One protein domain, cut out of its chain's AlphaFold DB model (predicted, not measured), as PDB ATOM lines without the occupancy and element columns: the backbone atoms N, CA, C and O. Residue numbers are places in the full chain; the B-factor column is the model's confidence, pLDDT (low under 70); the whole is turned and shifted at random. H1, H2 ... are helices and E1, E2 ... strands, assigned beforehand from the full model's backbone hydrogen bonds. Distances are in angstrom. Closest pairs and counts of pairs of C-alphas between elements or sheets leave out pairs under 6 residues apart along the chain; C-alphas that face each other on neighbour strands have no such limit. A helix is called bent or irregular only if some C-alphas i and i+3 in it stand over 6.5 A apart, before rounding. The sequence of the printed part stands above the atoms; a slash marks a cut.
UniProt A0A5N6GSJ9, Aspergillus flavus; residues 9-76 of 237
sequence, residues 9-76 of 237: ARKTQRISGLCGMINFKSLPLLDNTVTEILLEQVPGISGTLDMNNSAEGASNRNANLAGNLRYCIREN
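AT A GLANCE: This is residues 9 to 76 of the 237 residues of a protein of Aspergillus flavus (UniProt A0A5N6GSJ9). A narrow two-stranded antiparallel ribbon, E1 beside E2, makes one end of the domain, and two helices, H1 and H2, lie toward the other end with their lines at a steep tilt of 47 degrees. Two long stretches with no named element run between these ends: residues 22 to 34 lead from H1 to E1, and residues 41 to 60 lead from E1 to H2. The printed part has 68 residues with two named helices and two named strands, in the order H1, E1, H2, E2, and its sheet has the order E1 - E2. The class is mixed, helices and strands, though the named elements hold 32 residues, under half of those printed. The whole is compact, with a radius of gyration of the C-alphas of 12.6 A, and the C-alphas span 37 by 29 by 21 A along their three main axes.

IN THESE COORDINATES: The printed part begins with H1, residues 9 to 21, which has C-alpha 9 at (-20.454, -7.972, -33.036) and measures 18.7 A from first to last C-alpha. It is the longest helix, with 13 residues. Residues 22 to 34 follow without a named element; residues 24 to 26 among them form a helical run too short to bear a name. E1 is residues 35 to 40, Thr 35 to Glu 40, with C-alpha 35 at (-4.075, -26.166, -27.240) and a length of 16.0 A. After residues 41 to 60 comes H2, residues 61 to 67, Arg 61 to Gly 67, 10.4 A long. E2, residues 70 to 75, is 17.0 A long and ends with C-alpha 75 at (-4.871, -29.346, -23.441). Neither helix is bent.

HOW THE PARTS SIT: The two strands E1 and E2 are antiparallel neighbours, with 153 degrees between their N-to-C directions. C-alphas that face each other include 35 and 75, 5.0 A apart, at one end of the pair, and 40 and 70, 5.3 A apart, at the other. Between them, C-alphas 39 and 71 face each other at 4.7 A. Backbone pairs within hydrogen-bond range across the strands include N 38 and O 72 at 2.9 A, and N 70 and O 40 at 2.8 A. H1 and H2 only just touch, with 3 pairs of C-alphas within 8 A, and H1 does so with residues 17 to 18 alone. Their closest C-alphas are those of Leu 18 and Asn 62, 6.2 A apart. The centres of the two helices are 12.1 A apart, and the helices run the same way at a steep tilt of 47 degrees. H1 and E2 are apart. In H2 every O i to N i+4 pair is within hydrogen-bond range, while in H1 8 of 9 are.

THE WHOLE: The two C-alphas farthest apart are those of Asn 32 and Ala 58, at 38.1 A; each belongs to one of the two long stretches with no named element. The first and last printed C-alphas, of Ala 9 and Asn 76, are 25.3 A apart. The printed part has no cut. The links from H1 to E1, with 13 residues, and from E1 to H2, with 20 residues, are long, and the link from H2 to E2, with 2 residues, is tight. The mean pLDDT of the printed part is 74.7. The model's confidence is low, under 70, in residues 9 to 10, 42 to 47 and 53 to 67, of which 61 to 67 belong to H2. The mean pLDDT is 66 for H2, 76 for H1, 86 for E1 and 87 for E2.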
ATOM      1  N   ALA A   9     -21.343  -8.349 -31.936       69.75
ATOM      2  CA  ALA A   9     -20.454  -7.972 -33.036       69.75
ATOM      3  C   ALA A   9     -19.208  -7.190 -32.577       69.75
ATOM      4  O   ALA A   9     -18.095  -7.501 -32.998       69.75
ATOM      5  N   ARG A  10     -19.366  -6.216 -31.671       69.56
ATOM      6  CA  ARG A  10     -18.243  -5.439 -31.116       69.56
ATOM      7  C   ARG A  10     -17.336  -6.297 -30.238       69.56
ATOM      8  O   ARG A  10     -16.118  -6.131 -30.281       69.56
ATOM      9  N   LYS A  11     -17.909  -7.240 -29.482       72.38
ATOM     10  CA  LYS A  11     -17.142  -8.216 -28.695       72.38
ATOM     11  C   LYS A  11     -16.315  -9.134 -29.602       72.38
ATOM     12  O   LYS A  11     -15.117  -9.272 -29.377       72.38
ATOM     13  N   THR A  12     -16.915  -9.683 -30.661       73.31
ATOM     14  CA  THR A  12     -16.214 -10.515 -31.654       73.31
ATOM     15  C   THR A  12     -15.084  -9.755 -32.344       73.31
ATOM     16  O   THR A  12     -13.979 -10.277 -32.460       73.31
ATOM     17  N   GLN A  13     -15.318  -8.504 -32.748       76.00
ATOM     18  CA  GLN A  13     -14.295  -7.683 -33.398       76.00
ATOM     19  C   GLN A  13     -13.115  -7.376 -32.465       76.00
ATOM     20  O   GLN A  13     -11.966  -7.428 -32.895       76.00
ATOM     21  N   ARG A  14     -13.376  -7.109 -31.177       72.44
ATOM     22  CA  ARG A  14     -12.316  -6.918 -30.173       72.44
ATOM     23  C   ARG A  14     -11.493  -8.180 -29.935       72.44
ATOM     24  O   ARG A  14     -10.274  -8.084 -29.888       72.44
ATOM     25  N   ILE A  15     -12.145  -9.337 -29.801       77.56
ATOM     26  CA  ILE A  15     -11.457 -10.622 -29.610       77.56
ATOM     27  C   ILE A  15     -10.606 -10.949 -30.838       77.56
ATOM     28  O   ILE A  15      -9.425 -11.233 -30.691       77.56
ATOM     29  N   SER A  16     -11.168 -10.830 -32.044       79.00
ATOM     30  CA  SER A  16     -10.433 -11.048 -33.296       79.00
ATOM     31  C   SER A  16      -9.222 -10.114 -33.414       79.00
ATOM     32  O   SER A  16      -8.114 -10.562 -33.706       79.00
ATOM     33  N   GLY A  17      -9.403  -8.831 -33.081       78.69
ATOM     34  CA  GLY A  17      -8.315  -7.858 -33.042       78.69
ATOM     35  C   GLY A  17      -7.222  -8.203 -32.028       78.69
ATOM     36  O   GLY A  17      -6.050  -8.042 -32.341       78.69
ATOM     37  N   LEU A  18      -7.578  -8.706 -30.840       79.62
ATOM     38  CA  LEU A  18      -6.606  -9.166 -29.845       79.62
ATOM     39  C   LEU A  18      -5.848 -10.407 -30.336       79.62
ATOM     40  O   LEU A  18      -4.620 -10.409 -30.301       79.62
ATOM     41  N   CYS A  19      -6.556 -11.423 -30.841       81.94
ATOM     42  CA  CYS A  19      -5.946 -12.641 -31.379       81.94
ATOM     43  C   CYS A  19      -4.960 -12.332 -32.509       81.94
ATOM     44  O   CYS A  19      -3.866 -12.885 -32.525       81.94
ATOM     45  N   GLY A  20      -5.298 -11.406 -33.413       81.38
ATOM     46  CA  GLY A  20      -4.405 -10.998 -34.501       81.38
ATOM     47  C   GLY A  20      -3.095 -10.348 -34.036       81.38
ATOM     48  O   GLY A  20      -2.124 -10.322 -34.791       81.38
ATOM     49  N   MET A  21      -3.036  -9.839 -32.802       80.62
ATOM     50  CA  MET A  21      -1.831  -9.214 -32.254       80.62
ATOM     51  C   MET A  21      -0.929 -10.188 -31.479       80.62
ATOM     52  O   MET A  21       0.240  -9.865 -31.267       80.62
ATOM     53  N   ILE A  22      -1.433 -11.355 -31.066       84.38
ATOM     54  CA  ILE A  22      -0.669 -12.349 -30.295       84.38
ATOM     55  C   ILE A  22       0.331 -13.066 -31.211       84.38
ATOM     56  O   ILE A  22      -0.023 -13.573 -32.280       84.38
ATOM     57  N   ASN A  23       1.590 -13.158 -30.779       86.50
ATOM     58  CA  ASN A  23       2.589 -13.980 -31.449       86.50
ATOM     59  C   ASN A  23       2.456 -15.448 -31.021       86.50
ATOM     60  O   ASN A  23       3.177 -15.920 -30.144       86.50
ATOM     61  N   PHE A  24       1.571 -16.207 -31.667       86.38
ATOM     62  CA  PHE A  24       1.374 -17.626 -31.337       86.38
ATOM     63  C   PHE A  24       2.628 -18.499 -31.522       86.38
ATOM     64  O   PHE A  24       2.707 -19.555 -30.904       86.38
ATOM     65  N   LYS A  25       3.628 -18.066 -32.308       85.94
ATOM     66  CA  LYS A  25       4.894 -18.807 -32.480       85.94
ATOM     67  C   LYS A  25       5.784 -18.777 -31.234       85.94
ATOM     68  O   LYS A  25       6.673 -19.611 -31.115       85.94
ATOM     69  N   SER A  26       5.576 -17.801 -30.350       86.06
ATOM     70  CA  SER A  26       6.316 -17.667 -29.087       86.06
ATOM     71  C   SER A  26       5.762 -18.551 -27.967       86.06
ATOM     72  O   SER A  26       6.429 -18.767 -26.957       86.06
ATOM     73  N   LEU A  27       4.531 -19.045 -28.123       88.06
ATOM     74  CA  LEU A  27       3.846 -19.799 -27.085       88.06
ATOM     75  C   LEU A  27       4.284 -21.268 -27.122       88.06
ATOM     76  O   LEU A  27       4.396 -21.836 -28.212       88.06
ATOM     77  N   PRO A  28       4.477 -21.918 -25.960       88.69
ATOM     78  CA  PRO A  28       4.761 -23.345 -25.899       88.69
ATOM     79  C   PRO A  28       3.468 -24.143 -26.126       88.69
ATOM     80  O   PRO A  28       2.884 -24.693 -25.194       88.69
ATOM     81  N   LEU A  29       2.984 -24.138 -27.371       88.75
ATOM     82  CA  LEU A  29       1.801 -24.890 -27.788       88.75
ATOM     83  C   LEU A  29       2.030 -26.394 -27.599       88.75
ATOM     84  O   LEU A  29       3.150 -26.882 -27.731       88.75
ATOM     85  N   LEU A  30       0.961 -27.119 -27.283       87.00
ATOM     86  CA  LEU A  30       1.009 -28.560 -27.080       87.00
ATOM     87  C   LEU A  30       0.979 -29.302 -28.414       87.00
ATOM     88  O   LEU A  30       0.208 -28.983 -29.323       87.00
ATOM     89  N   ASP A  31       1.786 -30.350 -28.482       85.88
ATOM     90  CA  ASP A  31       1.975 -31.142 -29.683       85.88
ATOM     91  C   ASP A  31       0.806 -32.101 -29.934       85.88
ATOM     92  O   ASP A  31       0.334 -32.801 -29.038       85.88
ATOM     93  N   ASN A  32       0.419 -32.228 -31.201       81.50
ATOM     94  CA  ASN A  32      -0.556 -33.205 -31.702       81.50
ATOM     95  C   ASN A  32      -1.943 -33.121 -31.041       81.50
ATOM     96  O   ASN A  32      -2.643 -34.127 -30.927       81.50
ATOM     97  N   THR A  33      -2.329 -31.927 -30.587       82.31
ATOM     98  CA  THR A  33      -3.588 -31.691 -29.878       82.31
ATOM     99  C   THR A  33      -4.096 -30.265 -30.095       82.31
ATOM    100  O   THR A  33      -3.421 -29.416 -30.681       82.31
ATOM    101  N   VAL A  34      -5.303 -29.992 -29.605       84.00
ATOM    102  CA  VAL A  34      -5.856 -28.641 -29.533       84.00
ATOM    103  C   VAL A  34      -5.374 -27.996 -28.237       84.00
ATOM    104  O   VAL A  34      -5.735 -28.419 -27.139       84.00
ATOM    105  N   THR A  35      -4.561 -26.953 -28.376       86.25
ATOM    106  CA  THR A  35      -4.075 -26.166 -27.240       86.25
ATOM    107  C   THR A  35      -5.103 -25.111 -26.849       86.25
ATOM    108  O   THR A  35      -5.490 -24.284 -27.675       86.25
ATOM    109  N   GLU A  36      -5.515 -25.103 -25.583       88.38
ATOM    110  CA  GLU A  36      -6.310 -24.024 -25.005       88.38
ATOM    111  C   GLU A  36      -5.385 -23.012 -24.318       88.38
ATOM    112  O   GLU A  36      -4.556 -23.371 -23.477       88.38
ATOM    113  N   ILE A  37      -5.537 -21.736 -24.682       88.19
ATOM    114  CA  ILE A  37      -4.803 -20.616 -24.089       88.19
ATOM    115  C   ILE A  37      -5.793 -19.798 -23.261       88.19
ATOM    116  O   ILE A  37      -6.635 -19.080 -23.802       88.19
ATOM    117  N   LEU A  38      -5.684 -19.903 -21.939       87.19
ATOM    118  CA  LEU A  38      -6.486 -19.125 -21.000       87.19
ATOM    119  C   LEU A  38      -5.792 -17.796 -20.737       87.19
ATOM    120  O   LEU A  38      -4.631 -17.793 -20.343       87.19
ATOM    121  N   LEU A  39      -6.490 -16.681 -20.947       85.31
ATOM    122  CA  LEU A  39      -5.955 -15.338 -20.724       85.31
ATOM    123  C   LEU A  39      -6.586 -14.719 -19.477       85.31
ATOM    124  O   LEU A  39      -7.789 -14.463 -19.451       85.31
ATOM    125  N   GLU A  40      -5.772 -14.438 -18.463       82.38
ATOM    126  CA  GLU A  40      -6.225 -13.932 -17.166       82.38
ATOM    127  C   GLU A  40      -5.395 -12.728 -16.697       82.38
ATOM    128  O   GLU A  40      -4.199 -12.630 -16.956       82.38
ATOM    129  N   GLN A  41      -6.025 -11.799 -15.970       74.44
ATOM    130  CA  GLN A  41      -5.360 -10.638 -15.349       74.44
ATOM    131  C   GLN A  41      -4.967 -10.919 -13.888       74.44
ATOM    132  O   GLN A  41      -5.034 -10.034 -13.036       74.44
ATOM    133  N   VAL A  42      -4.633 -12.172 -13.564       63.88
ATOM    134  CA  VAL A  42      -4.397 -12.610 -12.183       63.88
ATOM    135  C   VAL A  42      -2.888 -12.660 -11.888       63.88
ATOM    136  O   VAL A  42      -2.129 -13.237 -12.673       63.88
ATOM    137  N   PRO A  43      -2.420 -12.095 -10.758       57.06
ATOM    138  CA  PRO A  43      -1.053 -12.299 -10.290       57.06
ATOM    139  C   PRO A  43      -0.849 -13.771  -9.895       57.06
ATOM    140  O   PRO A  43      -1.564 -14.274  -9.034       57.06
ATOM    141  N   GLY A  44       0.128 -14.455 -10.499       56.91
ATOM    142  CA  GLY A  44       0.506 -15.830 -10.127       56.91
ATOM    143  C   GLY A  44       0.344 -16.894 -11.219       56.91
ATOM    144  O   GLY A  44       0.695 -18.044 -10.981       56.91
ATOM    145  N   ILE A  45      -0.139 -16.527 -12.411       58.03
ATOM    146  CA  ILE A  45      -0.249 -17.428 -13.572       58.03
ATOM    147  C   ILE A  45       0.962 -17.251 -14.505       58.03
ATOM    148  O   ILE A  45       1.523 -16.157 -14.618       58.03
ATOM    149  N   SER A  46       1.402 -18.345 -15.132       65.75
ATOM    150  CA  SER A  46       2.731 -18.476 -15.741       65.75
ATOM    151  C   SER A  46       2.779 -18.080 -17.226       65.75
ATOM    152  O   SER A  46       2.274 -18.804 -18.072       65.75
ATOM    153  N   GLY A  47       3.462 -16.973 -17.544       67.75
ATOM    154  CA  GLY A  47       3.808 -16.561 -18.916       67.75
ATOM    155  C   GLY A  47       3.350 -15.144 -19.284       67.75
ATOM    156  O   GLY A  47       2.286 -14.689 -18.864       67.75
ATOM    157  N   THR A  48       4.169 -14.411 -20.040       73.88
ATOM    158  CA  THR A  48       3.802 -13.133 -20.683       73.88
ATOM    159  C   THR A  48       3.500 -13.371 -22.155       73.88
ATOM    160  O   THR A  48       4.237 -14.101 -22.808       73.88
ATOM    161  N   LEU A  49       2.443 -12.755 -22.686       78.31
ATOM    162  CA  LEU A  49       2.168 -12.806 -24.122       78.31
ATOM    163  C   LEU A  49       3.180 -11.949 -24.886       78.31
ATOM    164  O   LEU A  49       3.218 -10.731 -24.695       78.31
ATOM    165  N   ASP A  50       3.927 -12.563 -25.800       79.50
ATOM    166  CA  ASP A  50       4.638 -11.802 -26.819       79.50
ATOM    167  C   ASP A  50       3.652 -11.376 -27.908       79.50
ATOM    168  O   ASP A  50       2.794 -12.140 -28.364       79.50
ATOM    169  N   MET A  51       3.784 -10.130 -28.344       79.12
ATOM    170  CA  MET A  51       2.901  -9.515 -29.328       79.12
ATOM    171  C   MET A  51       3.680  -9.299 -30.625       79.12
ATOM    172  O   MET A  51       4.822  -8.850 -30.585       79.12
ATOM    173  N   ASN A  52       3.071  -9.586 -31.783       73.94
ATOM    174  CA  ASN A  52       3.732  -9.450 -33.095       73.94
ATOM    175  C   ASN A  52       4.170  -8.006 -33.392       73.94
ATOM    176  O   ASN A  52       5.125  -7.794 -34.127       73.94
ATOM    177  N   ASN A  53       3.482  -7.029 -32.793       63.88
ATOM    178  CA  ASN A  53       3.785  -5.613 -32.917       63.88
ATOM    179  C   ASN A  53       3.924  -5.024 -31.509       63.88
ATOM    180  O   ASN A  53       2.921  -4.818 -30.820       63.88
ATOM    181  N   SER A  54       5.145  -4.703 -31.080       54.84
ATOM    182  CA  SER A  54       5.331  -3.637 -30.095       54.84
ATOM    183  C   SER A  54       4.724  -2.381 -30.713       54.84
ATOM    184  O   SER A  54       5.214  -1.902 -31.731       54.84
ATOM    185  N   ALA A  55       3.595  -1.929 -30.177       48.38
ATOM    186  CA  ALA A  55       2.822  -0.831 -30.732       48.38
ATOM    187  C   ALA A  55       3.698   0.416 -30.950       48.38
ATOM    188  O   ALA A  55       3.980   1.157 -30.010       48.38
ATOM    189  N   GLU A  56       4.075   0.693 -32.200       43.53
ATOM    190  CA  GLU A  56       4.317   2.066 -32.628       43.53
ATOM    191  C   GLU A  56       2.976   2.801 -32.509       43.53
ATOM    192  O   GLU A  56       2.072   2.649 -33.327       43.53
ATOM    193  N   GLY A  57       2.815   3.531 -31.407       45.34
ATOM    194  CA  GLY A  57       1.643   4.353 -31.132       45.34
ATOM    195  C   GLY A  57       0.920   3.942 -29.855       45.34
ATOM    196  O   GLY A  57       0.113   3.012 -29.834       45.34
ATOM    197  N   ALA A  58       1.154   4.712 -28.796       44.66
ATOM    198  CA  ALA A  58       0.586   4.601 -27.454       44.66
ATOM    199  C   ALA A  58      -0.951   4.819 -27.354       44.66
ATOM    200  O   ALA A  58      -1.434   5.385 -26.378       44.66
ATOM    201  N   SER A  59      -1.746   4.379 -28.336       51.22
ATOM    202  CA  SER A  59      -3.210   4.566 -28.361       51.22
ATOM    203  C   SER A  59      -4.011   3.282 -28.637       51.22
ATOM    204  O   SER A  59      -5.243   3.305 -28.689       51.22
ATOM    205  N   ASN A  60      -3.364   2.118 -28.774       62.19
ATOM    206  CA  ASN A  60      -4.106   0.874 -28.959       62.19
ATOM    207  C   ASN A  60      -4.532   0.285 -27.603       62.19
ATOM    208  O   ASN A  60      -3.751  -0.365 -26.909       62.19
ATOM    209  N   ARG A  61      -5.803   0.483 -27.236       63.81
ATOM    210  CA  ARG A  61      -6.435  -0.070 -26.022       63.81
ATOM    211  C   ARG A  61      -6.220  -1.589 -25.864       63.81
ATOM    212  O   ARG A  61      -6.210  -2.074 -24.737       63.81
ATOM    213  N   ASN A  62      -6.001  -2.314 -26.965       64.44
ATOM    214  CA  ASN A  62      -5.704  -3.749 -26.961       64.44
ATOM    215  C   ASN A  62      -4.256  -4.070 -26.553       64.44
ATOM    216  O   ASN A  62      -4.036  -5.096 -25.920       64.44
ATOM    217  N   ALA A  63      -3.281  -3.201 -26.847       64.19
ATOM    218  CA  ALA A  63      -1.888  -3.388 -26.429       64.19
ATOM    219  C   ALA A  63      -1.736  -3.231 -24.905       64.19
ATOM    220  O   ALA A  63      -1.102  -4.058 -24.255       64.19
ATOM    221  N   ASN A  64      -2.410  -2.231 -24.324       65.62
ATOM    222  CA  ASN A  64      -2.457  -2.042 -22.869       65.62
ATOM    223  C   ASN A  64      -3.178  -3.196 -22.156       65.62
ATOM    224  O   ASN A  64      -2.808  -3.568 -21.047       65.62
ATOM    225  N   LEU A  65      -4.213  -3.765 -22.785       67.38
ATOM    226  CA  LEU A  65      -4.890  -4.952 -22.269       67.38
ATOM    227  C   LEU A  65      -3.954  -6.167 -22.306       67.38
ATOM    228  O   LEU A  65      -3.834  -6.859 -21.304       67.38
ATOM    229  N   ALA A  66      -3.268  -6.390 -23.429       66.31
ATOM    230  CA  ALA A  66      -2.366  -7.521 -23.618       66.31
ATOM    231  C   ALA A  66      -1.168  -7.513 -22.660       66.31
ATOM    232  O   ALA A  66      -0.839  -8.559 -22.115       66.31
ATOM    233  N   GLY A  67      -0.575  -6.345 -22.383       66.88
ATOM    234  CA  GLY A  67       0.535  -6.225 -21.425       66.88
ATOM    235  C   GLY A  67       0.177  -6.626 -19.986       66.88
ATOM    236  O   GLY A  67       1.060  -6.988 -19.214       66.88
ATOM    237  N   ASN A  68      -1.113  -6.609 -19.638       73.00
ATOM    238  CA  ASN A  68      -1.618  -7.009 -18.322       73.00
ATOM    239  C   ASN A  68      -2.174  -8.440 -18.294       73.00
ATOM    240  O   ASN A  68      -2.574  -8.916 -17.231       73.00
ATOM    241  N   LEU A  69      -2.237  -9.120 -19.443       77.38
ATOM    242  CA  LEU A  69      -2.723 -10.490 -19.532       77.38
ATOM    243  C   LEU A  69      -1.570 -11.471 -19.324       77.38
ATOM    244  O   LEU A  69      -0.522 -11.401 -19.964       77.38
ATOM    245  N   ARG A  70      -1.798 -12.418 -18.422       83.00
ATOM    246  CA  ARG A  70      -1.021 -13.644 -18.286       83.00
ATOM    247  C   ARG A  70      -1.745 -14.755 -19.018       83.00
ATOM    248  O   ARG A  70      -2.965 -14.687 -19.188       83.00
ATOM    249  N   TYR A  71      -0.996 -15.758 -19.453       86.44
ATOM    250  CA  TYR A  71      -1.586 -16.926 -20.086       86.44
ATOM    251  C   TYR A  71      -1.372 -18.186 -19.256       86.44
ATOM    252  O   TYR A  71      -0.387 -18.302 -18.541       86.44
ATOM    253  N   CYS A  72      -2.286 -19.140 -19.367       87.00
ATOM    254  CA  CYS A  72      -2.076 -20.524 -18.964       87.00
ATOM    255  C   CYS A  72      -2.341 -21.407 -20.179       87.00
ATOM    256  O   CYS A  72      -3.311 -21.183 -20.906       87.00
ATOM    257  N   ILE A  73      -1.470 -22.385 -20.408       88.44
ATOM    258  CA  ILE A  73      -1.620 -23.359 -21.485       88.44
ATOM    259  C   ILE A  73      -2.069 -24.678 -20.886       88.44
ATOM    260  O   ILE A  73      -1.475 -25.175 -19.928       88.44
ATOM    261  N   ARG A  74      -3.106 -25.257 -21.482       89.31
ATOM    262  CA  ARG A  74      -3.535 -26.621 -21.194       89.31
ATOM    263  C   ARG A  74      -4.056 -27.288 -22.456       89.31
ATOM    264  O   ARG A  74      -4.360 -26.631 -23.451       89.31
ATOM    265  N   GLU A  75      -4.153 -28.607 -22.412       86.31
ATOM    266  CA  GLU A  75      -4.871 -29.346 -23.441       86.31
ATOM    267  C   GLU A  75      -6.360 -29.019 -23.327       86.31
ATOM    268  O   GLU A  75      -6.888 -28.931 -22.214       86.31
ATOM    269  N   ASN A  76      -7.031 -28.810 -24.463       83.50
ATOM    270  CA  ASN A  76      -8.472 -28.595 -24.462       83.50
ATOM    271  C   ASN A  76      -9.164 -29.812 -23.807       83.50
ATOM    272  O   ASN A  76      -9.012 -30.927 -24.311       83.50
TER     273      ASN A  76